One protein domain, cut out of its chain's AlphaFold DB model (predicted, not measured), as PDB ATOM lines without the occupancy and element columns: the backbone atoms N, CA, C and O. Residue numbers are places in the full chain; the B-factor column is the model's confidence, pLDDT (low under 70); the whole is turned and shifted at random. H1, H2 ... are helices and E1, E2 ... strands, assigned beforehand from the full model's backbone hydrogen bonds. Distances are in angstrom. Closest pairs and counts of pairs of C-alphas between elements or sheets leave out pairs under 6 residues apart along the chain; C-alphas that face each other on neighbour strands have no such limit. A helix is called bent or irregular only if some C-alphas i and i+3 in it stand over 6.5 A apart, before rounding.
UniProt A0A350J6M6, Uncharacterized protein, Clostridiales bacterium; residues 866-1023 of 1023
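Overview. This is residues 866 to 1023 of the 1023 residues of an uncharacterized protein of Clostridiales bacterium (UniProt A0A350J6M6). A strongly twisted sheet of six strands, E2 E1 E3 E4 E5 E8, runs through the middle, and a small sheet, E7 E6 E9, lies partly face to face with it, strands crossed, as a loose sandwich. Helix H1 packs on E4 and E5 of the large sheet, H3 on its edge strand E2, and H4 covers E1 and E2 on the face opposite to H1. The printed part has 158 residues, in the order H1 H2 E1 H3 E2 H4 E3 E4 E5 E6 E7 E8 E9; the large sheet is mixed, the small one antiparallel. The class is mixed, helices and strands; the whole is compact and rounded, with a radius of gyration of the C-alphas of 14.7 A and spans of 37 by 33 by 27 A.

Along the chain. H1, residues 866 to 878, begins at C-alpha 866 (13.445, -39.318, 9.185) and is 18.8 A long. H2, 883 to 886, and E1, 890 to 892, follow, then H3, 904 to 914, 15.1 A, and E2, 919 to 921. H4, 924 to 933, 15.3 A, is irregular: C-alphas 929 and 932 are 7.0 A apart. E3, 937 to 943, is 19.9 A long, E4, 948 to 953, 16.7 A, and E5, 970 to 973, 10.0 A. E6, 978 to 985, 22.8 A, starts at C-alpha 978 (16.342, -23.314, 3.255). E7, 991 to 998, is 21.6 A, E8 holds 1004 to 1006, and E9, 1018 to 1022, 12.9 A, ends at C-alpha 1022 (21.847, -26.400, -0.637).

Arrangement. E3 E4 E5 form a meander, each strand the antiparallel neighbour of the one before, with N 941 and O 950 at 2.8 A and N 951 and O 971 at 2.8 A. E1 is parallel to E3, N 892 to O 938 at 2.8 A, and to E2, N 891 to O 919 at 2.8 A. E1, H3, E2 is a strand-helix-strand unit, two parallel neighbours joined through a helix; E2, H4, E3 is a split one, with E1 between its strands; both crossovers are right-handed. E8 is antiparallel to E5, N 1004 to O 972 at 2.8 A. In the small sheet, N 980 and O 996 of the hairpin E6 and E7 are within hydrogen-bond range at 2.8 A, and so are N 981 and O 1020 of the antiparallel neighbours E6 and E9, at 2.8 A. The sheets form a sandwich, two sheets face to face, strands at 58 degrees; C-alphas Asp 943 and Ala 1019 are the closest of E3 and E9, at 6.7 A. H1 has a height over the sheet of 8.5 A, H4 8.7 A. H1 touches H3 with residue 878 alone, C-alphas Val 878 and Ala 910 being closest at 5.6 A, a steep tilt of 42 degrees. In H1 and H3 every O i to N i+4 pair is within hydrogen-bond range, in H4 4 of 6; H2 is too short for one.

Size, cuts and confidence. The C-alphas farthest apart, of Gly 933 and Asn 1023, are 42.9 A apart. The printed part has no cut; the long links are E1 to H3, E4 to E5 and E8 to E9. Residue 1023, the chain's last, is under 70 in pLDDT; the mean of the printed part is 92.0.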
ATOM      1  N   TRP A 866      14.111 -39.016  10.445       81.56
ATOM      2  CA  TRP A 866      13.445 -39.318   9.185       81.56
ATOM      3  C   TRP A 866      11.917 -39.274   9.348       81.56
ATOM      4  O   TRP A 866      11.257 -38.452   8.721       81.56
ATOM      5  N   THR A 867      11.371 -40.039  10.301       83.94
ATOM      6  CA  THR A 867       9.935 -40.026  10.637       83.94
ATOM      7  C   THR A 867       9.461 -38.651  11.101       83.94
ATOM      8  O   THR A 867       8.392 -38.200  10.708       83.94
ATOM      9  N   SER A 868      10.273 -37.972  11.918       87.81
ATOM     10  CA  SER A 868      10.009 -36.610  12.392       87.81
ATOM     11  C   SER A 868       9.843 -35.633  11.227       87.81
ATOM     12  O   SER A 868       8.836 -34.939  11.152       87.81
ATOM     13  N   HIS A 869      10.792 -35.581  10.289       89.50
ATOM     14  CA  HIS A 869      10.711 -34.674   9.145       89.50
ATOM     15  C   HIS A 869       9.561 -35.034   8.221       89.50
ATOM     16  O   HIS A 869       8.840 -34.137   7.801       89.50
ATOM     17  N   LYS A 870       9.317 -36.322   8.001       89.69
ATOM     18  CA  LYS A 870       8.197 -36.801   7.201       89.69
ATOM     19  C   LYS A 870       6.845 -36.362   7.763       89.69
ATOM     20  O   LYS A 870       6.089 -35.685   7.075       89.69
ATOM     21  N   GLY A 871       6.583 -36.641   9.042       89.25
ATOM     22  CA  GLY A 871       5.354 -36.204   9.715       89.25
ATOM     23  C   GLY A 871       5.225 -34.680   9.786       89.25
ATOM     24  O   GLY A 871       4.138 -34.144   9.596       89.25
ATOM     25  N   GLN A 872       6.334 -33.958   9.991       91.25
ATOM     26  CA  GLN A 872       6.324 -32.491   9.958       91.25
ATOM     27  C   GLN A 872       6.076 -31.925   8.555       91.25
ATOM     28  O   GLN A 872       5.500 -30.849   8.443       91.25
ATOM     29  N   THR A 873       6.517 -32.610   7.500       93.38
ATOM     30  CA  THR A 873       6.280 -32.200   6.108       93.38
ATOM     31  C   THR A 873       4.819 -32.391   5.744       93.38
ATOM     32  O   THR A 873       4.219 -31.482   5.189       93.38
ATOM     33  N   PHE A 874       4.227 -33.522   6.133       92.75
ATOM     34  CA  PHE A 874       2.796 -33.754   5.955       92.75
ATOM     35  C   PHE A 874       1.950 -32.745   6.737       92.75
ATOM     36  O   PHE A 874       1.038 -32.150   6.185       92.75
ATOM     37  N   TYR A 875       2.300 -32.459   7.995       93.19
ATOM     38  CA  TYR A 875       1.611 -31.409   8.749       93.19
ATOM     39  C   TYR A 875       1.777 -30.022   8.113       93.19
ATOM     40  O   TYR A 875       0.832 -29.242   8.069       93.19
ATOM     41  N   ALA A 876       2.977 -29.706   7.617       93.62
ATOM     42  CA  ALA A 876       3.229 -28.468   6.889       93.62
ATOM     43  C   ALA A 876       2.391 -28.372   5.610       93.62
ATOM     44  O   ALA A 876       1.985 -27.270   5.283       93.62
ATOM     45  N   LEU A 877       2.127 -29.493   4.928       95.00
ATOM     46  CA  LEU A 877       1.205 -29.543   3.797       95.00
ATOM     47  C   LEU A 877      -0.193 -29.126   4.252       95.00
ATOM     48  O   LEU A 877      -0.657 -28.066   3.866       95.00
ATOM     49  N   VAL A 878      -0.817 -29.895   5.147       94.12
ATOM     50  CA  VAL A 878      -2.238 -29.718   5.504       94.12
ATOM     51  C   VAL A 878      -2.539 -28.442   6.299       94.12
ATOM     52  O   VAL A 878      -3.690 -28.047   6.404       94.12
ATOM     53  N   THR A 879      -1.523 -27.774   6.855       93.56
ATOM     54  CA  THR A 879      -1.689 -26.473   7.538       93.56
ATOM     55  C   THR A 879      -1.311 -25.273   6.683       93.56
ATOM     56  O   THR A 879      -1.440 -24.126   7.133       93.56
ATOM     57  N   ASP A 880      -0.816 -25.503   5.469       94.25
ATOM     58  CA  ASP A 880      -0.465 -24.416   4.581       94.25
ATOM     59  C   ASP A 880      -1.722 -23.709   4.051       94.25
ATOM     60  O   ASP A 880      -2.700 -24.323   3.632       94.25
ATOM     61  N   LYS A 881      -1.688 -22.374   4.047       92.44
ATOM     62  CA  LYS A 881      -2.848 -21.545   3.693       92.44
ATOM     63  C   LYS A 881      -3.258 -21.650   2.227       92.44
ATOM     64  O   LYS A 881      -4.399 -21.325   1.916       92.44
ATOM     65  N   ASN A 882      -2.345 -22.041   1.342       93.06
ATOM     66  CA  ASN A 882      -2.640 -22.209  -0.075       93.06
ATOM     67  C   ASN A 882      -3.326 -23.552  -0.354       93.06
ATOM     68  O   ASN A 882      -3.919 -23.687  -1.419       93.06
ATOM     69  N   MET A 883      -3.322 -24.516   0.577       93.75
ATOM     70  CA  MET A 883      -4.029 -25.785   0.362       93.75
ATOM     71  C   MET A 883      -5.518 -25.581   0.114       93.75
ATOM     72  O   MET A 883      -6.054 -26.201  -0.787       93.75
ATOM     73  N   ALA A 884      -6.152 -24.637   0.814       89.19
ATOM     74  CA  ALA A 884      -7.557 -24.295   0.586       89.19
ATOM     75  C   ALA A 884      -7.835 -23.707  -0.813       89.19
ATOM     76  O   ALA A 884      -8.985 -23.639  -1.226       89.19
ATOM     77  N   SER A 885      -6.805 -23.220  -1.519       90.62
ATOM     78  CA  SER A 885      -6.930 -22.790  -2.921       90.62
ATOM     79  C   SER A 885      -6.603 -23.889  -3.922       90.62
ATOM     80  O   SER A 885      -7.078 -23.812  -5.047       90.62
ATOM     81  N   ILE A 886      -5.784 -24.866  -3.519       94.00
ATOM     82  CA  ILE A 886      -5.526 -26.060  -4.324       94.00
ATOM     83  C   ILE A 886      -6.766 -26.950  -4.270       94.00
ATOM     84  O   ILE A 886      -7.165 -27.428  -5.313       94.00
ATOM     85  N   ASP A 887      -7.393 -27.088  -3.097       94.19
ATOM     86  CA  ASP A 887      -8.630 -27.842  -2.845       94.19
ATOM     87  C   ASP A 887      -8.567 -29.316  -3.299       94.19
ATOM     88  O   ASP A 887      -9.408 -29.753  -4.084       94.19
ATOM     89  N   PRO A 888      -7.534 -30.095  -2.904       94.81
ATOM     90  CA  PRO A 888      -7.471 -31.513  -3.255       94.81
ATOM     91  C   PRO A 888      -8.551 -32.297  -2.521       94.81
ATOM     92  O   PRO A 888      -8.657 -32.177  -1.305       94.81
ATOM     93  N   ASP A 889      -9.274 -33.151  -3.227       92.69
ATOM     94  CA  ASP A 889     -10.309 -34.014  -2.653       92.69
ATOM     95  C   ASP A 889      -9.847 -35.464  -2.461       92.69
ATOM     96  O   ASP A 889     -10.354 -36.156  -1.580       92.69
ATOM     97  N   ILE A 890      -8.833 -35.906  -3.211       96.06
ATOM     98  CA  ILE A 890      -8.112 -37.156  -2.956       96.06
ATOM     99  C   ILE A 890      -6.607 -36.986  -3.202       96.06
ATOM    100  O   ILE A 890      -6.181 -36.410  -4.206       96.06
ATOM    101  N   ILE A 891      -5.770 -37.509  -2.301       96.75
ATOM    102  CA  ILE A 891      -4.306 -37.428  -2.411       96.75
ATOM    103  C   ILE A 891      -3.673 -38.819  -2.350       96.75
ATOM    104  O   ILE A 891      -3.751 -39.533  -1.349       96.75
ATOM    105  N   TYR A 892      -2.940 -39.180  -3.402       96.25
ATOM    106  CA  TYR A 892      -2.089 -40.362  -3.423       96.25
ATOM    107  C   TYR A 892      -0.800 -40.111  -2.620       96.25
ATOM    108  O   TYR A 892       0.038 -39.299  -3.006       96.25
ATOM    109  N   VAL A 893      -0.617 -40.825  -1.505       94.69
ATOM    110  CA  VAL A 893       0.474 -40.639  -0.523       94.69
ATOM    111  C   VAL A 893       1.287 -41.931  -0.312       94.69
ATOM    112  O   VAL A 893       1.368 -42.451   0.805       94.69
ATOM    113  N   PRO A 894       1.945 -42.480  -1.350       88.56
ATOM    114  CA  PRO A 894       2.604 -43.793  -1.286       88.56
ATOM    115  C   PRO A 894       3.681 -43.906  -0.208       88.56
ATOM    116  O   PRO A 894       3.982 -44.995   0.283       88.56
ATOM    117  N   ASP A 895       4.281 -42.777   0.155       86.56
ATOM    118  CA  ASP A 895       5.361 -42.727   1.123       86.56
ATOM    119  C   ASP A 895       4.842 -42.789   2.568       86.56
ATOM    120  O   ASP A 895       5.588 -43.161   3.479       86.56
ATOM    121  N   PHE A 896       3.584 -42.447   2.832       84.12
ATOM    122  CA  PHE A 896       3.049 -42.347   4.186       84.12
ATOM    123  C   PHE A 896       2.317 -43.621   4.555       84.12
ATOM    124  O   PHE A 896       1.186 -43.804   4.164       84.12
ATOM    125  N   SER A 897       2.920 -44.475   5.383       78.19
ATOM    126  CA  SER A 897       2.280 -45.720   5.836       78.19
ATOM    127  C   SER A 897       1.105 -45.522   6.813       78.19
ATOM    128  O   SER A 897       0.654 -46.486   7.429       78.19
ATOM    129  N   GLY A 898       0.715 -44.278   7.093       73.62
ATOM    130  CA  GLY A 898      -0.157 -43.934   8.211       73.62
ATOM    131  C   GLY A 898       0.453 -44.218   9.592       73.62
ATOM    132  O   GLY A 898       1.529 -44.817   9.752       73.62
ATOM    133  N   VAL A 899      -0.249 -43.789  10.637       71.69
ATOM    134  CA  VAL A 899       0.132 -44.034  12.034       71.69
ATOM    135  C   VAL A 899      -0.256 -45.459  12.426       71.69
ATOM    136  O   VAL A 899      -1.409 -45.852  12.299       71.69
ATOM    137  N   HIS A 900       0.708 -46.259  12.892       72.69
ATOM    138  CA  HIS A 900       0.534 -47.706  13.124       72.69
ATOM    139  C   HIS A 900       0.060 -48.504  11.891       72.69
ATOM    140  O   HIS A 900      -0.571 -49.547  12.045       72.69
ATOM    141  N   GLY A 901       0.376 -48.050  10.674       77.19
ATOM    142  CA  GLY A 901      -0.114 -48.707   9.459       77.19
ATOM    143  C   GLY A 901      -1.553 -48.331   9.091       77.19
ATOM    144  O   GLY A 901      -2.141 -49.002   8.249       77.19
ATOM    145  N   ASN A 902      -2.139 -47.329   9.758       80.56
ATOM    146  CA  ASN A 902      -3.513 -46.883   9.544       80.56
ATOM    147  C   ASN A 902      -3.535 -45.432   9.041       80.56
ATOM    148  O   ASN A 902      -3.103 -44.521   9.754       80.56
ATOM    149  N   MET A 903      -4.039 -45.246   7.820       85.06
ATOM    150  CA  MET A 903      -4.174 -43.941   7.164       85.06
ATOM    151  C   MET A 903      -5.278 -43.068   7.739       85.06
ATOM    152  O   MET A 903      -5.086 -41.862   7.772       85.06
ATOM    153  N   GLY A 904      -6.308 -43.657   8.355       85.31
ATOM    154  CA  GLY A 904      -7.419 -42.913   8.962       85.31
ATOM    155  C   GLY A 904      -6.994 -41.860   9.986       85.31
ATOM    156  O   GLY A 904      -7.726 -40.918  10.269       85.31
ATOM    157  N   TRP A 905      -5.793 -41.987  10.560       86.38
ATOM    158  CA  TRP A 905      -5.234 -40.952  11.431       86.38
ATOM    159  C   TRP A 905      -4.706 -39.736  10.671       86.38
ATOM    160  O   TRP A 905      -4.796 -38.618  11.169       86.38
ATOM    161  N   ASN A 906      -4.116 -39.957   9.502       87.62
ATOM    162  CA  ASN A 906      -3.675 -38.894   8.617       87.62
ATOM    163  C   ASN A 906      -4.875 -38.191   7.974       87.62
ATOM    164  O   ASN A 906      -4.835 -36.965   7.922       87.62
ATOM    165  N   ASP A 907      -5.924 -38.933   7.610       89.50
ATOM    166  CA  ASP A 907      -7.194 -38.395   7.088       89.50
ATOM    167  C   ASP A 907      -7.817 -37.457   8.126       89.50
ATOM    168  O   ASP A 907      -7.937 -36.260   7.903       89.50
ATOM    169  N   LEU A 908      -7.995 -37.953   9.360       91.94
ATOM    170  CA  LEU A 908      -8.521 -37.160  10.476       91.94
ATOM    171  C   LEU A 908      -7.725 -35.865  10.726       91.94
ATOM    172  O   LEU A 908      -8.290 -34.850  11.138       91.94
ATOM    173  N   LEU A 909      -6.401 -35.900  10.536       92.69
ATOM    174  CA  LEU A 909      -5.569 -34.703  10.643       92.69
ATOM    175  C   LEU A 909      -5.798 -33.755   9.463       92.69
ATOM    176  O   LEU A 909      -5.909 -32.556   9.695       92.69
ATOM    177  N   ALA A 910      -5.829 -34.269   8.233       93.12
ATOM    178  CA  ALA A 910      -6.062 -33.476   7.032       93.12
ATOM    179  C   ALA A 910      -7.425 -32.778   7.107       93.12
ATOM    180  O   ALA A 910      -7.456 -31.549   7.064       93.12
ATOM    181  N   ASP A 911      -8.495 -33.525   7.386       92.44
ATOM    182  CA  ASP A 911      -9.861 -33.007   7.507       92.44
ATOM    183  C   ASP A 911      -9.947 -31.887   8.549       92.44
ATOM    184  O   ASP A 911     -10.526 -30.819   8.332       92.44
ATOM    185  N   SER A 912      -9.312 -32.105   9.706       92.69
ATOM    186  CA  SER A 912      -9.335 -31.144  10.806       92.69
ATOM    187  C   SER A 912      -8.563 -29.855  10.512       92.69
ATOM    188  O   SER A 912      -8.904 -28.823  11.094       92.69
ATOM    189  N   GLU A 913      -7.492 -29.904   9.718       94.12
ATOM    190  CA  GLU A 913      -6.652 -28.732   9.420       94.12
ATOM    191  C   GLU A 913      -7.135 -27.973   8.181       94.12
ATOM    192  O   GLU A 913      -7.101 -26.741   8.171       94.12
ATOM    193  N   LEU A 914      -7.615 -28.697   7.168       93.19
ATOM    194  CA  LEU A 914      -8.129 -28.145   5.917       93.19
ATOM    195  C   LEU A 914      -9.562 -27.616   6.070       93.19
ATOM    196  O   LEU A 914      -9.924 -26.615   5.452       93.19
ATOM    197  N   GLY A 915     -10.355 -28.225   6.958       93.50
ATOM    198  CA  GLY A 915     -11.742 -27.838   7.219       93.50
ATOM    199  C   GLY A 915     -12.756 -28.408   6.222       93.50
ATOM    200  O   GLY A 915     -13.900 -27.950   6.217       93.50
ATOM    201  N   TYR A 916     -12.344 -29.374   5.403       92.50
ATOM    202  CA  TYR A 916     -13.162 -30.161   4.478       92.50
ATOM    203  C   TYR A 916     -12.564 -31.572   4.354       92.50
ATOM    204  O   TYR A 916     -11.403 -31.764   4.713       92.50
ATOM    205  N   ASP A 917     -13.367 -32.528   3.889       92.50
ATOM    206  CA  ASP A 917     -12.981 -33.942   3.830       92.50
ATOM    207  C   ASP A 917     -11.986 -34.182   2.679       92.50
ATOM    208  O   ASP A 917     -12.242 -33.756   1.549       92.50
ATOM    209  N   VAL A 918     -10.863 -34.850   2.966       93.56
ATOM    210  CA  VAL A 918      -9.843 -35.234   1.975       93.56
ATOM    211  C   VAL A 918      -9.452 -36.693   2.152       93.56
ATOM    212  O   VAL A 918      -8.901 -37.078   3.184       93.56
ATOM    213  N   ASP A 919      -9.635 -37.488   1.100       93.31
ATOM    214  CA  ASP A 919      -9.287 -38.906   1.124       93.31
ATOM    215  C   ASP A 919      -7.788 -39.108   0.833       93.31
ATOM    216  O   ASP A 919      -7.245 -38.598  -0.153       93.31
ATOM    217  N   LEU A 920      -7.071 -39.848   1.688       94.81
ATOM    218  CA  LEU A 920      -5.651 -40.155   1.476       94.81
ATOM    219  C   LEU A 920      -5.445 -41.634   1.175       94.81
ATOM    220  O   LEU A 920      -5.703 -42.508   2.001       94.81
ATOM    221  N   GLU A 921      -4.827 -41.919   0.032       94.25
ATOM    222  CA  GLU A 921      -4.629 -43.292  -0.419       94.25
ATOM    223  C   GLU A 921      -3.156 -43.660  -0.584       94.25
ATOM    224  O   GLU A 921      -2.388 -43.014  -1.293       94.25
ATOM    225  N   MET A 922      -2.738 -44.760   0.048       92.19
ATOM    226  CA  MET A 922      -1.368 -45.288  -0.090       92.19
ATOM    227  C   MET A 922      -1.221 -46.225  -1.286       92.19
ATOM    228  O   MET A 922      -0.123 -46.424  -1.817       92.19
ATOM    229  N   SER A 923      -2.313 -46.892  -1.658       92.44
ATOM    230  CA  SER A 923      -2.316 -47.935  -2.675       92.44
ATOM    231  C   SER A 923      -2.720 -47.333  -4.004       92.44
ATOM    232  O   SER A 923      -3.842 -46.868  -4.156       92.44
ATOM    233  N   LEU A 924      -1.842 -47.425  -5.006       92.88
ATOM    234  CA  LEU A 924      -2.157 -46.926  -6.346       92.88
ATOM    235  C   LEU A 924      -3.429 -47.572  -6.915       92.88
ATOM    236  O   LEU A 924      -4.182 -46.954  -7.661       92.88
ATOM    237  N   THR A 925      -3.665 -48.838  -6.572       93.69
ATOM    238  CA  THR A 925      -4.861 -49.562  -7.001       93.69
ATOM    239  C   THR A 925      -6.123 -49.018  -6.336       93.69
ATOM    240  O   THR A 925      -7.133 -48.918  -7.021       93.69
ATOM    241  N   ALA A 926      -6.070 -48.689  -5.041       92.56
ATOM    242  CA  ALA A 926      -7.217 -48.142  -4.313       92.56
ATOM    243  C   ALA A 926      -7.501 -46.708  -4.772       92.56
ATOM    244  O   ALA A 926      -8.592 -46.438  -5.258       92.56
ATOM    245  N   PHE A 927      -6.463 -45.867  -4.822       94.81
ATOM    246  CA  PHE A 927      -6.537 -44.509  -5.363       94.81
ATOM    247  C   PHE A 927      -7.218 -44.464  -6.740       94.81
ATOM    248  O   PHE A 927      -8.166 -43.720  -6.949       94.81
ATOM    249  N   ARG A 928      -6.817 -45.328  -7.684       93.56
ATOM    250  CA  ARG A 928      -7.441 -45.394  -9.022       93.56
ATOM    251  C   ARG A 928      -8.884 -45.891  -9.040       93.56
ATOM    252  O   ARG A 928      -9.583 -45.637 -10.016       93.56
ATOM    253  N   GLN A 929      -9.298 -46.679  -8.051       94.44
ATOM    254  CA  GLN A 929     -10.689 -47.124  -7.951       94.44
ATOM    255  C   GLN A 929     -11.597 -45.986  -7.493       94.44
ATOM    256  O   GLN A 929     -12.755 -45.949  -7.903       94.44
ATOM    257  N   GLU A 930     -11.060 -45.065  -6.698       92.88
ATOM    258  CA  GLU A 930     -11.816 -43.975  -6.084       92.88
ATOM    259  C   GLU A 930     -11.760 -42.689  -6.913       92.88
ATOM    260  O   GLU A 930     -12.774 -42.007  -7.023       92.88
ATOM    261  N   ILE A 931     -10.656 -42.437  -7.631       94.25
ATOM    262  CA  ILE A 931     -10.397 -41.198  -8.390       94.25
ATOM    263  C   ILE A 931     -11.539 -40.744  -9.315       94.25
ATOM    264  O   ILE A 931     -11.712 -39.557  -9.545       94.25
ATOM    265  N   GLY A 932     -12.345 -41.667  -9.852       88.94
ATOM    266  CA  GLY A 932     -13.465 -41.329 -10.739       88.94
ATOM    267  C   GLY A 932     -14.620 -40.582 -10.059       88.94
ATOM    268  O   GLY A 932     -15.526 -40.132 -10.761       88.94
ATOM    269  N   GLY A 933     -14.619 -40.496  -8.724       89.62
ATOM    270  CA  GLY A 933     -15.561 -39.713  -7.922       89.62
ATOM    271  C   GLY A 933     -15.020 -38.367  -7.433       89.62
ATOM    272  O   GLY A 933     -15.754 -37.675  -6.733       89.62
ATOM    273  N   HIS A 934     -13.782 -38.020  -7.792       92.88
ATOM    274  CA  HIS A 934     -13.055 -36.852  -7.302       92.88
ATOM    275  C   HIS A 934     -12.709 -35.900  -8.461       92.88
ATOM    276  O   HIS A 934     -12.322 -36.337  -9.547       92.88
ATOM    277  N   ASP A 935     -12.882 -34.604  -8.232       91.75
ATOM    278  CA  ASP A 935     -12.665 -33.510  -9.174       91.75
ATOM    279  C   ASP A 935     -11.199 -33.047  -9.218       91.75
ATOM    280  O   ASP A 935     -10.780 -32.507 -10.243       91.75
ATOM    281  N   ASN A 936     -10.412 -33.250  -8.151       93.81
ATOM    282  CA  ASN A 936      -9.058 -32.700  -8.036       93.81
ATOM    283  C   ASN A 936      -8.031 -33.667  -7.402       93.81
ATOM    284  O   ASN A 936      -7.469 -33.407  -6.327       93.81
ATOM    285  N   PRO A 937      -7.763 -34.801  -8.070       96.31
ATOM    286  CA  PRO A 937      -6.853 -35.809  -7.560       96.31
ATOM    287  C   PRO A 937      -5.389 -35.374  -7.652       96.31
ATOM    288  O   PRO A 937      -4.913 -34.951  -8.700       96.31
ATOM    289  N   MET A 938      -4.634 -35.557  -6.571       97.19
ATOM    290  CA  MET A 938      -3.233 -35.123  -6.488       97.19
ATOM    291  C   MET A 938      -2.308 -36.259  -6.042       97.19
ATOM    292  O   MET A 938      -2.723 -37.201  -5.370       97.19
ATOM    293  N   GLU A 939      -1.018 -36.170  -6.364       96.38
ATOM    294  CA  GLU A 939       0.033 -37.007  -5.774       96.38
ATOM    295  C   GLU A 939       0.877 -36.193  -4.794       96.38
ATOM    296  O   GLU A 939       1.318 -35.087  -5.103       96.38
ATOM    297  N   PHE A 940       1.173 -36.773  -3.630       96.56
ATOM    298  CA  PHE A 940       2.141 -36.231  -2.690       96.56
ATOM    299  C   PHE A 940       3.385 -37.119  -2.573       96.56
ATOM    300  O   PHE A 940       3.333 -38.246  -2.071       96.56
ATOM    301  N   ILE A 941       4.527 -36.574  -2.989       94.81
ATOM    302  CA  ILE A 941       5.828 -37.250  -3.015       94.81
ATOM    303  C   ILE A 941       6.707 -36.673  -1.915       94.81
ATOM    304  O   ILE A 941       6.966 -35.467  -1.892       94.81
ATOM    305  N   TYR A 942       7.203 -37.521  -1.016       94.19
ATOM    306  CA  TYR A 942       8.133 -37.082   0.022       94.19
ATOM    307  C   TYR A 942       9.581 -37.365  -0.379       94.19
ATOM    308  O   TYR A 942       9.988 -38.516  -0.521       94.19
ATOM    309  N   ASP A 943      10.378 -36.306  -0.502       92.75
ATOM    310  CA  ASP A 943      11.814 -36.401  -0.747       92.75
ATOM    311  C   ASP A 943      12.578 -36.492   0.582       92.75
ATOM    312  O   ASP A 943      12.695 -35.529   1.357       92.75
ATOM    313  N   ASP A 944      13.106 -37.688   0.833       86.69
ATOM    314  CA  ASP A 944      13.851 -38.047   2.036       86.69
ATOM    315  C   ASP A 944      15.183 -37.295   2.187       86.69
ATOM    316  O   ASP A 944      15.649 -37.098   3.317       86.69
ATOM    317  N   ASP A 945      15.810 -36.898   1.079       85.75
ATOM    318  CA  ASP A 945      17.147 -36.307   1.062       85.75
ATOM    319  C   ASP A 945      17.090 -34.794   1.326       85.75
ATOM    320  O   ASP A 945      17.939 -34.245   2.044       85.75
ATOM    321  N   ALA A 946      16.069 -34.109   0.805       90.31
ATOM    322  CA  ALA A 946      15.849 -32.677   1.016       90.31
ATOM    323  C   ALA A 946      14.900 -32.341   2.179       90.31
ATOM    324  O   ALA A 946      14.869 -31.173   2.612       90.31
ATOM    325  N   TYR A 947      14.177 -33.337   2.705       92.00
ATOM    326  CA  TYR A 947      13.094 -33.182   3.680       92.00
ATOM    327  C   TYR A 947      12.022 -32.215   3.166       92.00
ATOM    328  O   TYR A 947      11.761 -31.175   3.789       92.00
ATOM    329  N   ILE A 948      11.459 -32.517   1.998       95.06
ATOM    330  CA  ILE A 948      10.364 -31.750   1.394       95.06
ATOM    331  C   ILE A 948       9.274 -32.660   0.857       95.06
ATOM    332  O   ILE A 948       9.493 -33.849   0.657       95.06
ATOM    333  N   GLY A 949       8.105 -32.077   0.635       96.38
ATOM    334  CA  GLY A 949       7.000 -32.718  -0.051       96.38
ATOM    335  C   GLY A 949       6.692 -31.977  -1.343       96.38
ATOM    336  O   GLY A 949       6.647 -30.746  -1.327       96.38
ATOM    337  N   PHE A 950       6.489 -32.721  -2.422       97.25
ATOM    338  CA  PHE A 950       5.923 -32.234  -3.674       97.25
ATOM    339  C   PHE A 950       4.456 -32.646  -3.715       97.25
ATOM    340  O   PHE A 950       4.175 -33.831  -3.581       97.25
ATOM    341  N   LEU A 951       3.543 -31.697  -3.878       97.56
ATOM    342  CA  LEU A 951       2.150 -31.954  -4.219       97.56
ATOM    343  C   LEU A 951       1.971 -31.622  -5.703       97.56
ATOM    344  O   LEU A 951       2.352 -30.532  -6.142       97.56
ATOM    345  N   VAL A 952       1.471 -32.588  -6.464       97.12
ATOM    346  CA  VAL A 952       1.477 -32.574  -7.927       97.12
ATOM    347  C   VAL A 952       0.099 -32.947  -8.463       97.12
ATOM    348  O   VAL A 952      -0.438 -33.985  -8.078       97.12
ATOM    349  N   ASP A 953      -0.419 -32.140  -9.387       96.44
ATOM    350  CA  ASP A 953      -1.598 -32.460 -10.197       96.44
ATOM    351  C   ASP A 953      -1.155 -33.277 -11.418       96.44
ATOM    352  O   ASP A 953      -0.385 -32.785 -12.245       96.44
ATOM    353  N   VAL A 954      -1.536 -34.550 -11.507       95.81
ATOM    354  CA  VAL A 954      -1.045 -35.448 -12.567       95.81
ATOM    355  C   VAL A 954      -2.026 -35.469 -13.735       95.81
ATOM    356  O   VAL A 954      -3.173 -35.878 -13.578       95.81
ATOM    357  N   ASP A 955      -1.529 -35.173 -14.942       94.88
ATOM    358  CA  ASP A 955      -2.335 -35.045 -16.164       94.88
ATOM    359  C   ASP A 955      -3.167 -36.314 -16.488       94.88
ATOM    360  O   ASP A 955      -4.251 -36.223 -17.063       94.88
ATOM    361  N   ASP A 956      -2.642 -37.517 -16.191       93.75
ATOM    362  CA  ASP A 956      -3.320 -38.806 -16.435       93.75
ATOM    363  C   ASP A 956      -2.846 -39.933 -15.488       93.75
ATOM    364  O   ASP A 956      -1.896 -40.682 -15.772       93.75
ATOM    365  N   PHE A 957      -3.583 -40.129 -14.390       92.62
ATOM    366  CA  PHE A 957      -3.374 -41.221 -13.427       92.62
ATOM    367  C   PHE A 957      -3.658 -42.637 -13.980       92.62
ATOM    368  O   PHE A 957      -3.295 -43.641 -13.342       92.62
ATOM    369  N   GLY A 958      -4.280 -42.758 -15.159       90.12
ATOM    370  CA  GLY A 958      -4.551 -44.027 -15.841       90.12
ATOM    371  C   GLY A 958      -3.290 -44.702 -16.385       90.12
ATOM    372  O   GLY A 958      -3.230 -45.932 -16.488       90.12
ATOM    373  N   THR A 959      -2.240 -43.925 -16.660       90.56
ATOM    374  CA  THR A 959      -0.917 -44.435 -17.057       90.56
ATOM    375  C   THR A 959      -0.096 -44.889 -15.849       90.56
ATOM    376  O   THR A 959      -0.417 -44.568 -14.711       90.56
ATOM    377  N   GLY A 960       0.951 -45.701 -16.045       89.38
ATOM    378  CA  GLY A 960       1.827 -46.125 -14.941       89.38
ATOM    379  C   GLY A 960       2.593 -44.952 -14.314       89.38
ATOM    380  O   GLY A 960       2.958 -44.033 -15.033       89.38
ATOM    381  N   ARG A 961       2.905 -45.021 -13.008       90.62
ATOM    382  CA  ARG A 961       3.601 -43.950 -12.255       90.62
ATOM    383  C   ARG A 961       4.904 -43.459 -12.902       90.62
ATOM    384  O   ARG A 961       5.234 -42.290 -12.806       90.62
ATOM    385  N   SER A 962       5.624 -44.330 -13.610       91.31
ATOM    386  CA  SER A 962       6.835 -43.976 -14.370       91.31
ATOM    387  C   SER A 962       6.579 -43.165 -15.650       91.31
ATOM    388  O   SER A 962       7.518 -42.891 -16.385       91.31
ATOM    389  N   SER A 963       5.318 -42.907 -15.991       93.19
ATOM    390  CA  SER A 963       4.876 -42.165 -17.176       93.19
ATOM    391  C   SER A 963       4.046 -40.932 -16.804       93.19
ATOM    392  O   SER A 963       3.470 -40.310 -17.696       93.19
ATOM    393  N   TRP A 964       3.926 -40.626 -15.509       96.38
ATOM    394  CA  TRP A 964       3.131 -39.509 -15.019       96.38
ATOM    395  C   TRP A 964       3.791 -38.182 -15.360       96.38
ATOM    396  O   TRP A 964       4.974 -37.969 -15.104       96.38
ATOM    397  N   MET A 965       2.985 -37.298 -15.937       96.25
ATOM    398  CA  MET A 965       3.366 -35.943 -16.301       96.25
ATOM    399  C   MET A 965       2.458 -34.969 -15.557       96.25
ATOM    400  O   MET A 965       1.304 -35.299 -15.291       96.25
ATOM    401  N   THR A 966       2.971 -33.782 -15.260       96.19
ATOM    402  CA  THR A 966       2.151 -32.635 -14.867       96.19
ATOM    403  C   THR A 966       2.428 -31.461 -15.797       96.19
ATOM    404  O   THR A 966       3.586 -31.176 -16.132       96.19
ATOM    405  N   SER A 967       1.362 -30.814 -16.250       94.69
ATOM    406  CA  SER A 967       1.397 -29.545 -16.977       94.69
ATOM    407  C   SER A 967       1.177 -28.328 -16.073       94.69
ATOM    408  O   SER A 967       1.357 -27.200 -16.530       94.69
ATOM    409  N   GLU A 968       0.864 -28.561 -14.798       95.50
ATOM    410  CA  GLU A 968       0.628 -27.539 -13.785       95.50
ATOM    411  C   GLU A 968       1.906 -27.217 -12.983       95.50
ATOM    412  O   GLU A 968       2.959 -27.863 -13.105       95.50
ATOM    413  N   ASP A 969       1.821 -26.174 -12.155       95.56
ATOM    414  CA  ASP A 969       2.890 -25.805 -11.229       95.56
ATOM    415  C   ASP A 969       3.020 -26.842 -10.101       95.56
ATOM    416  O   ASP A 969       2.042 -27.244  -9.470       95.56
ATOM    417  N   VAL A 970       4.254 -27.225  -9.767       96.44
ATOM    418  CA  VAL A 970       4.507 -28.186  -8.681       96.44
ATOM    419  C   VAL A 970       4.520 -27.462  -7.338       96.44
ATOM    420  O   VAL A 970       5.334 -26.556  -7.118       96.44
ATOM    421  N   TYR A 971       3.667 -27.876  -6.401       97.25
ATOM    422  CA  TYR A 971       3.594 -27.253  -5.084       97.25
ATOM    423  C   TYR A 971       4.568 -27.897  -4.097       97.25
ATOM    424  O   TYR A 971       4.557 -29.105  -3.882       97.25
ATOM    425  N   ILE A 972       5.438 -27.096  -3.480       96.88
ATOM    426  CA  ILE A 972       6.533 -27.605  -2.648       96.88
ATOM    427  C   ILE A 972       6.402 -27.106  -1.222       96.88
ATOM    428  O   ILE A 972       6.448 -25.902  -0.976       96.88
ATOM    429  N   VAL A 973       6.362 -28.027  -0.262       96.12
ATOM    430  CA  VAL A 973       6.316 -27.721   1.174       96.12
ATOM    431  C   VAL A 973       7.540 -28.263   1.902       96.12
ATOM    432  O   VAL A 973       8.074 -29.325   1.581       96.12
ATOM    433  N   SER A 974       8.001 -27.543   2.927       93.44
ATOM    434  CA  SER A 974       9.098 -28.016   3.773       93.44
ATOM    435  C   SER A 974       8.920 -27.653   5.249       93.44
ATOM    436  O   SER A 974       8.645 -26.497   5.584       93.44
ATOM    437  N   PRO A 975       9.201 -28.585   6.180       89.69
ATOM    438  CA  PRO A 975       9.223 -28.312   7.612       89.69
ATOM    439  C   PRO A 975      10.485 -27.559   8.053       89.69
ATOM    440  O   PRO A 975      10.624 -27.227   9.236       89.69
ATOM    441  N   GLN A 976      11.429 -27.300   7.141       89.56
ATOM    442  CA  GLN A 976      12.667 -26.583   7.427       89.56
ATOM    443  C   GLN A 976      12.910 -25.457   6.417       89.56
ATOM    444  O   GLN A 976      12.868 -25.699   5.212       89.56
ATOM    445  N   PRO A 977      13.295 -24.252   6.876       91.81
ATOM    446  CA  PRO A 977      13.641 -23.171   5.966       91.81
ATOM    447  C   PRO A 977      14.952 -23.500   5.242       91.81
ATOM    448  O   PRO A 977      15.833 -24.141   5.820       91.81
ATOM    449  N   GLY A 978      15.112 -23.061   3.998       93.19
ATOM    450  CA  GLY A 978      16.342 -23.314   3.255       93.19
ATOM    451  C   GLY A 978      16.255 -22.969   1.779       93.19
ATOM    452  O   GLY A 978      15.211 -22.555   1.279       93.19
ATOM    453  N   THR A 979      17.382 -23.143   1.101       95.19
ATOM    454  CA  THR A 979      17.473 -23.074  -0.354       95.19
ATOM    455  C   THR A 979      17.560 -24.496  -0.891       95.19
ATOM    456  O   THR A 979      18.333 -25.306  -0.377       95.19
ATOM    457  N   ILE A 980      16.755 -24.808  -1.897       95.38
ATOM    458  CA  ILE A 980      16.603 -26.155  -2.438       95.38
ATOM    459  C   ILE A 980      16.812 -26.090  -3.940       95.38
ATOM    460  O   ILE A 980      16.212 -25.256  -4.610       95.38
ATOM    461  N   LEU A 981      17.683 -26.955  -4.441       96.19
ATOM    462  CA  LEU A 981      17.836 -27.227  -5.858       96.19
ATOM    463  C   LEU A 981      16.866 -28.345  -6.220       96.19
ATOM    464  O   LEU A 981      17.056 -29.472  -5.773       96.19
ATOM    465  N   VAL A 982      15.842 -28.038  -7.000       96.38
ATOM    466  CA  VAL A 982      14.928 -29.036  -7.554       96.38
ATOM    467  C   VAL A 982      15.409 -29.379  -8.958       96.38
ATOM    468  O   VAL A 982      15.738 -28.485  -9.740       96.38
ATOM    469  N   THR A 983      15.504 -30.671  -9.242       96.00
ATOM    470  CA  THR A 983      15.868 -31.234 -10.543       96.00
ATOM    471  C   THR A 983      14.703 -32.074 -11.043       96.00
ATOM    472  O   THR A 983      14.124 -32.821 -10.258       96.00
ATOM    473  N   TYR A 984      14.360 -31.936 -12.318       96.06
ATOM    474  CA  TYR A 984      13.316 -32.718 -12.982       96.06
ATOM    475  C   TYR A 984      13.589 -32.787 -14.485       96.06
ATOM    476  O   TYR A 984      14.394 -32.011 -15.000       96.06
ATOM    477  N   GLU A 985      12.936 -33.699 -15.191       96.25
ATOM    478  CA  GLU A 985      12.990 -33.829 -16.645       96.25
ATOM    479  C   GLU A 985      11.636 -33.483 -17.273       96.25
ATOM    480  O   GLU A 985      10.599 -33.596 -16.623       96.25
ATOM    481  N   ASP A 986      11.637 -33.028 -18.526       94.81
ATOM    482  CA  ASP A 986      10.411 -32.921 -19.325       94.81
ATOM    483  C   ASP A 986      10.129 -34.201 -20.125       94.81
ATOM    484  O   ASP A 986      10.927 -35.138 -20.160       94.81
ATOM    485  N   ARG A 987       9.010 -34.223 -20.863       90.88
ATOM    486  CA  ARG A 987       8.630 -35.356 -21.731       90.88
ATOM    487  C   ARG A 987       9.687 -35.732 -22.779       90.88
ATOM    488  O   ARG A 987       9.660 -36.842 -23.307       90.88
ATOM    489  N   SER A 988      10.571 -34.804 -23.143       93.94
ATOM    490  CA  SER A 988      11.643 -35.033 -24.118       93.94
ATOM    491  C   SER A 988      12.934 -35.537 -23.459       93.94
ATOM    492  O   SER A 988      13.911 -35.782 -24.169       93.94
ATOM    493  N   GLY A 989      12.947 -35.695 -22.131       93.25
ATOM    494  CA  GLY A 989      14.117 -36.070 -21.341       93.25
ATOM    495  C   GLY A 989      15.098 -34.916 -21.118       93.25
ATOM    496  O   GLY A 989      16.264 -35.163 -20.809       93.25
ATOM    497  N   ASN A 990      14.689 -33.655 -21.314       95.38
ATOM    498  CA  ASN A 990      15.557 -32.524 -20.983       95.38
ATOM    499  C   ASN A 990      15.528 -32.292 -19.473       95.38
ATOM    500  O   ASN A 990      14.460 -32.070 -18.911       95.38
ATOM    501  N   THR A 991      16.692 -32.287 -18.827       95.62
ATOM    502  CA  THR A 991      16.806 -32.018 -17.390       95.62
ATOM    503  C   THR A 991      16.824 -30.515 -17.094       95.62
ATOM    504  O   THR A 991      17.659 -29.776 -17.620       95.62
ATOM    505  N   TYR A 992      15.973 -30.080 -16.170       95.19
ATOM    506  CA  TYR A 992      15.903 -28.725 -15.633       95.19
ATOM    507  C   TYR A 992      16.392 -28.697 -14.189       95.19
ATOM    508  O   TYR A 992      16.259 -29.663 -13.438       95.19
ATOM    509  N   GLN A 993      16.975 -27.566 -13.800       95.81
ATOM    510  CA  GLN A 993      17.424 -27.312 -12.438       95.81
ATOM    511  C   GLN A 993      16.992 -25.921 -12.012       95.81
ATOM    512  O   GLN A 993      17.352 -24.922 -12.636       95.81
ATOM    513  N   THR A 994      16.255 -25.852 -10.915       95.19
ATOM    514  CA  THR A 994      15.709 -24.608 -10.378       95.19
ATOM    515  C   THR A 994      16.026 -24.501  -8.899       95.19
ATOM    516  O   THR A 994      16.031 -25.485  -8.163       95.19
ATOM    517  N   THR A 995      16.358 -23.295  -8.454       96.06
ATOM    518  CA  THR A 995      16.670 -23.046  -7.051       96.06
ATOM    519  C   THR A 995      15.535 -22.269  -6.414       96.06
ATOM    520  O   THR A 995      15.319 -21.104  -6.739       96.06
ATOM    521  N   ILE A 996      14.858 -22.893  -5.458       95.06
ATOM    522  CA  ILE A 996      13.759 -22.287  -4.711       95.06
ATOM    523  C   ILE A 996      14.177 -22.017  -3.272       95.06
ATOM    524  O   ILE A 996      15.010 -22.715  -2.686       95.06
ATOM    525  N   ARG A 997      13.585 -20.983  -2.675       94.88
ATOM    526  CA  ARG A 997      13.775 -20.671  -1.261       94.88
ATOM    527  C   ARG A 997      12.487 -20.959  -0.514       94.88
ATOM    528  O   ARG A 997      11.518 -20.222  -0.654       94.88
ATOM    529  N   VAL A 998      12.519 -21.982   0.328       93.44
ATOM    530  CA  VAL A 998      11.386 -22.368   1.169       93.44
ATOM    531  C   VAL A 998      11.530 -21.765   2.562       93.44
ATOM    532  O   VAL A 998      12.632 -21.654   3.121       93.44
ATOM    533  N   LYS A 999      10.405 -21.368   3.148       92.62
ATOM    534  CA  LYS A 999      10.313 -21.057   4.576       92.62
ATOM    535  C   LYS A 999       9.717 -22.255   5.306       92.62
ATOM    536  O   LYS A 999       9.224 -23.196   4.703       92.62
ATOM    537  N   ARG A1000       9.810 -22.238   6.634       89.25
ATOM    538  CA  ARG A1000       9.285 -23.322   7.463       89.25
ATOM    539  C   ARG A1000       7.759 -23.322   7.428       89.25
ATOM    540  O   ARG A1000       7.175 -22.385   7.959       89.25
ATOM    541  N   GLY A1001       7.167 -24.393   6.909       87.06
ATOM    542  CA  GLY A1001       5.716 -24.585   6.896       87.06
ATOM    543  C   GLY A1001       4.961 -23.637   5.963       87.06
ATOM    544  O   GLY A1001       3.764 -23.492   6.135       87.06
ATOM    545  N   GLU A1002       5.658 -22.964   5.042       92.50
ATOM    546  CA  GLU A1002       5.034 -22.206   3.952       92.50
ATOM    547  C   GLU A1002       5.416 -22.909   2.650       92.50
ATOM    548  O   GLU A1002       6.611 -23.126   2.401       92.50
ATOM    549  N   GLY A1003       4.426 -23.271   1.845       92.62
ATOM    550  CA  GLY A1003       4.641 -23.856   0.538       92.62
ATOM    551  C   GLY A1003       4.928 -22.812  -0.535       92.62
ATOM    552  O   GLY A1003       4.661 -21.615  -0.390       92.62
ATOM    553  N   VAL A1004       5.574 -23.272  -1.599       96.06
ATOM    554  CA  VAL A1004       6.059 -22.453  -2.706       96.06
ATOM    555  C   VAL A1004       5.784 -23.199  -4.000       96.06
ATOM    556  O   VAL A1004       6.105 -24.379  -4.106       96.06
ATOM    557  N   TYR A1005       5.240 -22.497  -4.989       95.50
ATOM    558  CA  TYR A1005       5.086 -23.037  -6.333       95.50
ATOM    559  C   TYR A1005       6.425 -23.035  -7.060       95.50
ATOM    560  O   TYR A1005       7.131 -22.018  -7.117       95.50
ATOM    561  N   LEU A1006       6.770 -24.183  -7.622       94.19
ATOM    562  CA  LEU A1006       7.720 -24.264  -8.706       94.19
ATOM    563  C   LEU A1006       6.970 -23.948 -10.001       94.19
ATOM    564  O   LEU A1006       6.303 -24.820 -10.551       94.19
ATOM    565  N   VAL A1007       7.101 -22.695 -10.448       90.69
ATOM    566  CA  VAL A1007       6.520 -22.240 -11.715       90.69
ATOM    567  C   VAL A1007       7.159 -23.016 -12.858       90.69
ATOM    568  O   VAL A1007       8.389 -22.989 -13.005       90.69
ATOM    569  N   ASN A1008       6.337 -23.715 -13.628       81.31
ATOM    570  CA  ASN A1008       6.785 -24.635 -14.659       81.31
ATOM    571  C   ASN A1008       6.415 -24.108 -16.058       81.31
ATOM    572  O   ASN A1008       5.250 -23.916 -16.379       81.31
ATOM    573  N   ASP A1009       7.419 -23.888 -16.915       79.56
ATOM    574  CA  ASP A1009       7.214 -23.400 -18.292       79.56
ATOM    575  C   ASP A1009       6.902 -24.544 -19.302       79.56
ATOM    576  O   ASP A1009       6.796 -24.298 -20.508       79.56
ATOM    577  N   GLY A1010       6.794 -25.805 -18.849       86.25
ATOM    578  CA  GLY A1010       6.611 -26.999 -19.692       86.25
ATOM    579  C   GLY A1010       5.933 -28.174 -18.972       86.25
ATOM    580  O   GLY A1010       5.256 -27.980 -17.978       86.25
ATOM    581  N   THR A1011       6.081 -29.411 -19.463       92.94
ATOM    582  CA  THR A1011       5.608 -30.605 -18.720       92.94
ATOM    583  C   THR A1011       6.722 -31.147 -17.828       92.94
ATOM    584  O   THR A1011       7.864 -31.221 -18.279       92.94
ATOM    585  N   VAL A1012       6.409 -31.540 -16.593       96.19
ATOM    586  CA  VAL A1012       7.346 -32.185 -15.653       96.19
ATOM    587  C   VAL A1012       7.060 -33.682 -15.609       96.19
ATOM    588  O   VAL A1012       5.925 -34.084 -15.361       96.19
ATOM    589  N   ASP A1013       8.084 -34.506 -15.821       96.19
ATOM    590  CA  ASP A1013       8.049 -35.935 -15.514       96.19
ATOM    591  C   ASP A1013       8.127 -36.115 -13.995       96.19
ATOM    592  O   ASP A1013       9.168 -35.900 -13.360       96.19
ATOM    593  N   VAL A1014       7.003 -36.521 -13.412       95.25
ATOM    594  CA  VAL A1014       6.804 -36.623 -11.965       95.25
ATOM    595  C   VAL A1014       7.774 -37.626 -11.332       95.25
ATOM    596  O   VAL A1014       8.244 -37.412 -10.214       95.25
ATOM    597  N   ALA A1015       8.164 -38.680 -12.058       93.81
ATOM    598  CA  ALA A1015       9.086 -39.703 -11.560       93.81
ATOM    599  C   ALA A1015      10.541 -39.211 -11.451       93.81
ATOM    600  O   ALA A1015      11.366 -39.866 -10.809       93.81
ATOM    601  N   THR A1016      10.861 -38.075 -12.075       95.00
ATOM    602  CA  THR A1016      12.208 -37.486 -12.081       95.00
ATOM    603  C   THR A1016      12.383 -36.350 -11.073       95.00
ATOM    604  O   THR A1016      13.509 -35.874 -10.900       95.00
ATOM    605  N   LEU A1017      11.307 -35.938 -10.388       95.69
ATOM    606  CA  LEU A1017      11.359 -34.927  -9.336       95.69
ATOM    607  C   LEU A1017      12.325 -35.355  -8.230       95.69
ATOM    608  O   LEU A1017      12.160 -36.380  -7.573       95.69
ATOM    609  N   ASN A1018      13.348 -34.536  -8.024       94.94
ATOM    610  CA  ASN A1018      14.365 -34.746  -7.008       94.94
ATOM    611  C   ASN A1018      14.760 -33.399  -6.419       94.94
ATOM    612  O   ASN A1018      14.933 -32.416  -7.147       94.94
ATOM    613  N   ALA A1019      14.941 -33.338  -5.107       94.81
ATOM    614  CA  ALA A1019      15.449 -32.159  -4.444       94.81
ATOM    615  C   ALA A1019      16.772 -32.397  -3.723       94.81
ATOM    616  O   ALA A1019      17.008 -33.368  -3.014       94.81
ATOM    617  N   GLN A1020      17.625 -31.384  -3.806       94.38
ATOM    618  CA  GLN A1020      18.847 -31.295  -3.034       94.38
ATOM    619  C   GLN A1020      18.856 -30.002  -2.225       94.38
ATOM    620  O   GLN A1020      18.879 -28.892  -2.759       94.38
ATOM    621  N   ARG A1021      18.906 -30.127  -0.899       91.19
ATOM    622  CA  ARG A1021      19.056 -28.968  -0.014       91.19
ATOM    623  C   ARG A1021      20.474 -28.392  -0.135       91.19
ATOM    624  O   ARG A1021      21.462 -29.079   0.136       91.19
ATOM    625  N   LEU A1022      20.579 -27.122  -0.527       89.88
ATOM    626  CA  LEU A1022      21.847 -26.400  -0.637       89.88
ATOM    627  C   LEU A1022      22.223 -25.857   0.755       89.88
ATOM    628  O   LEU A1022      21.513 -25.014   1.303       89.88
ATOM    629  N   ASN A1023      23.292 -26.414   1.343       64.25
ATOM    630  CA  ASN A1023      23.752 -26.119   2.715       64.25
ATOM    631  C   ASN A1023      24.123 -24.656   2.966       64.25
ATOM    632  O   ASN A1023      24.844 -24.076   2.121       64.25
TER     633      ASN A1023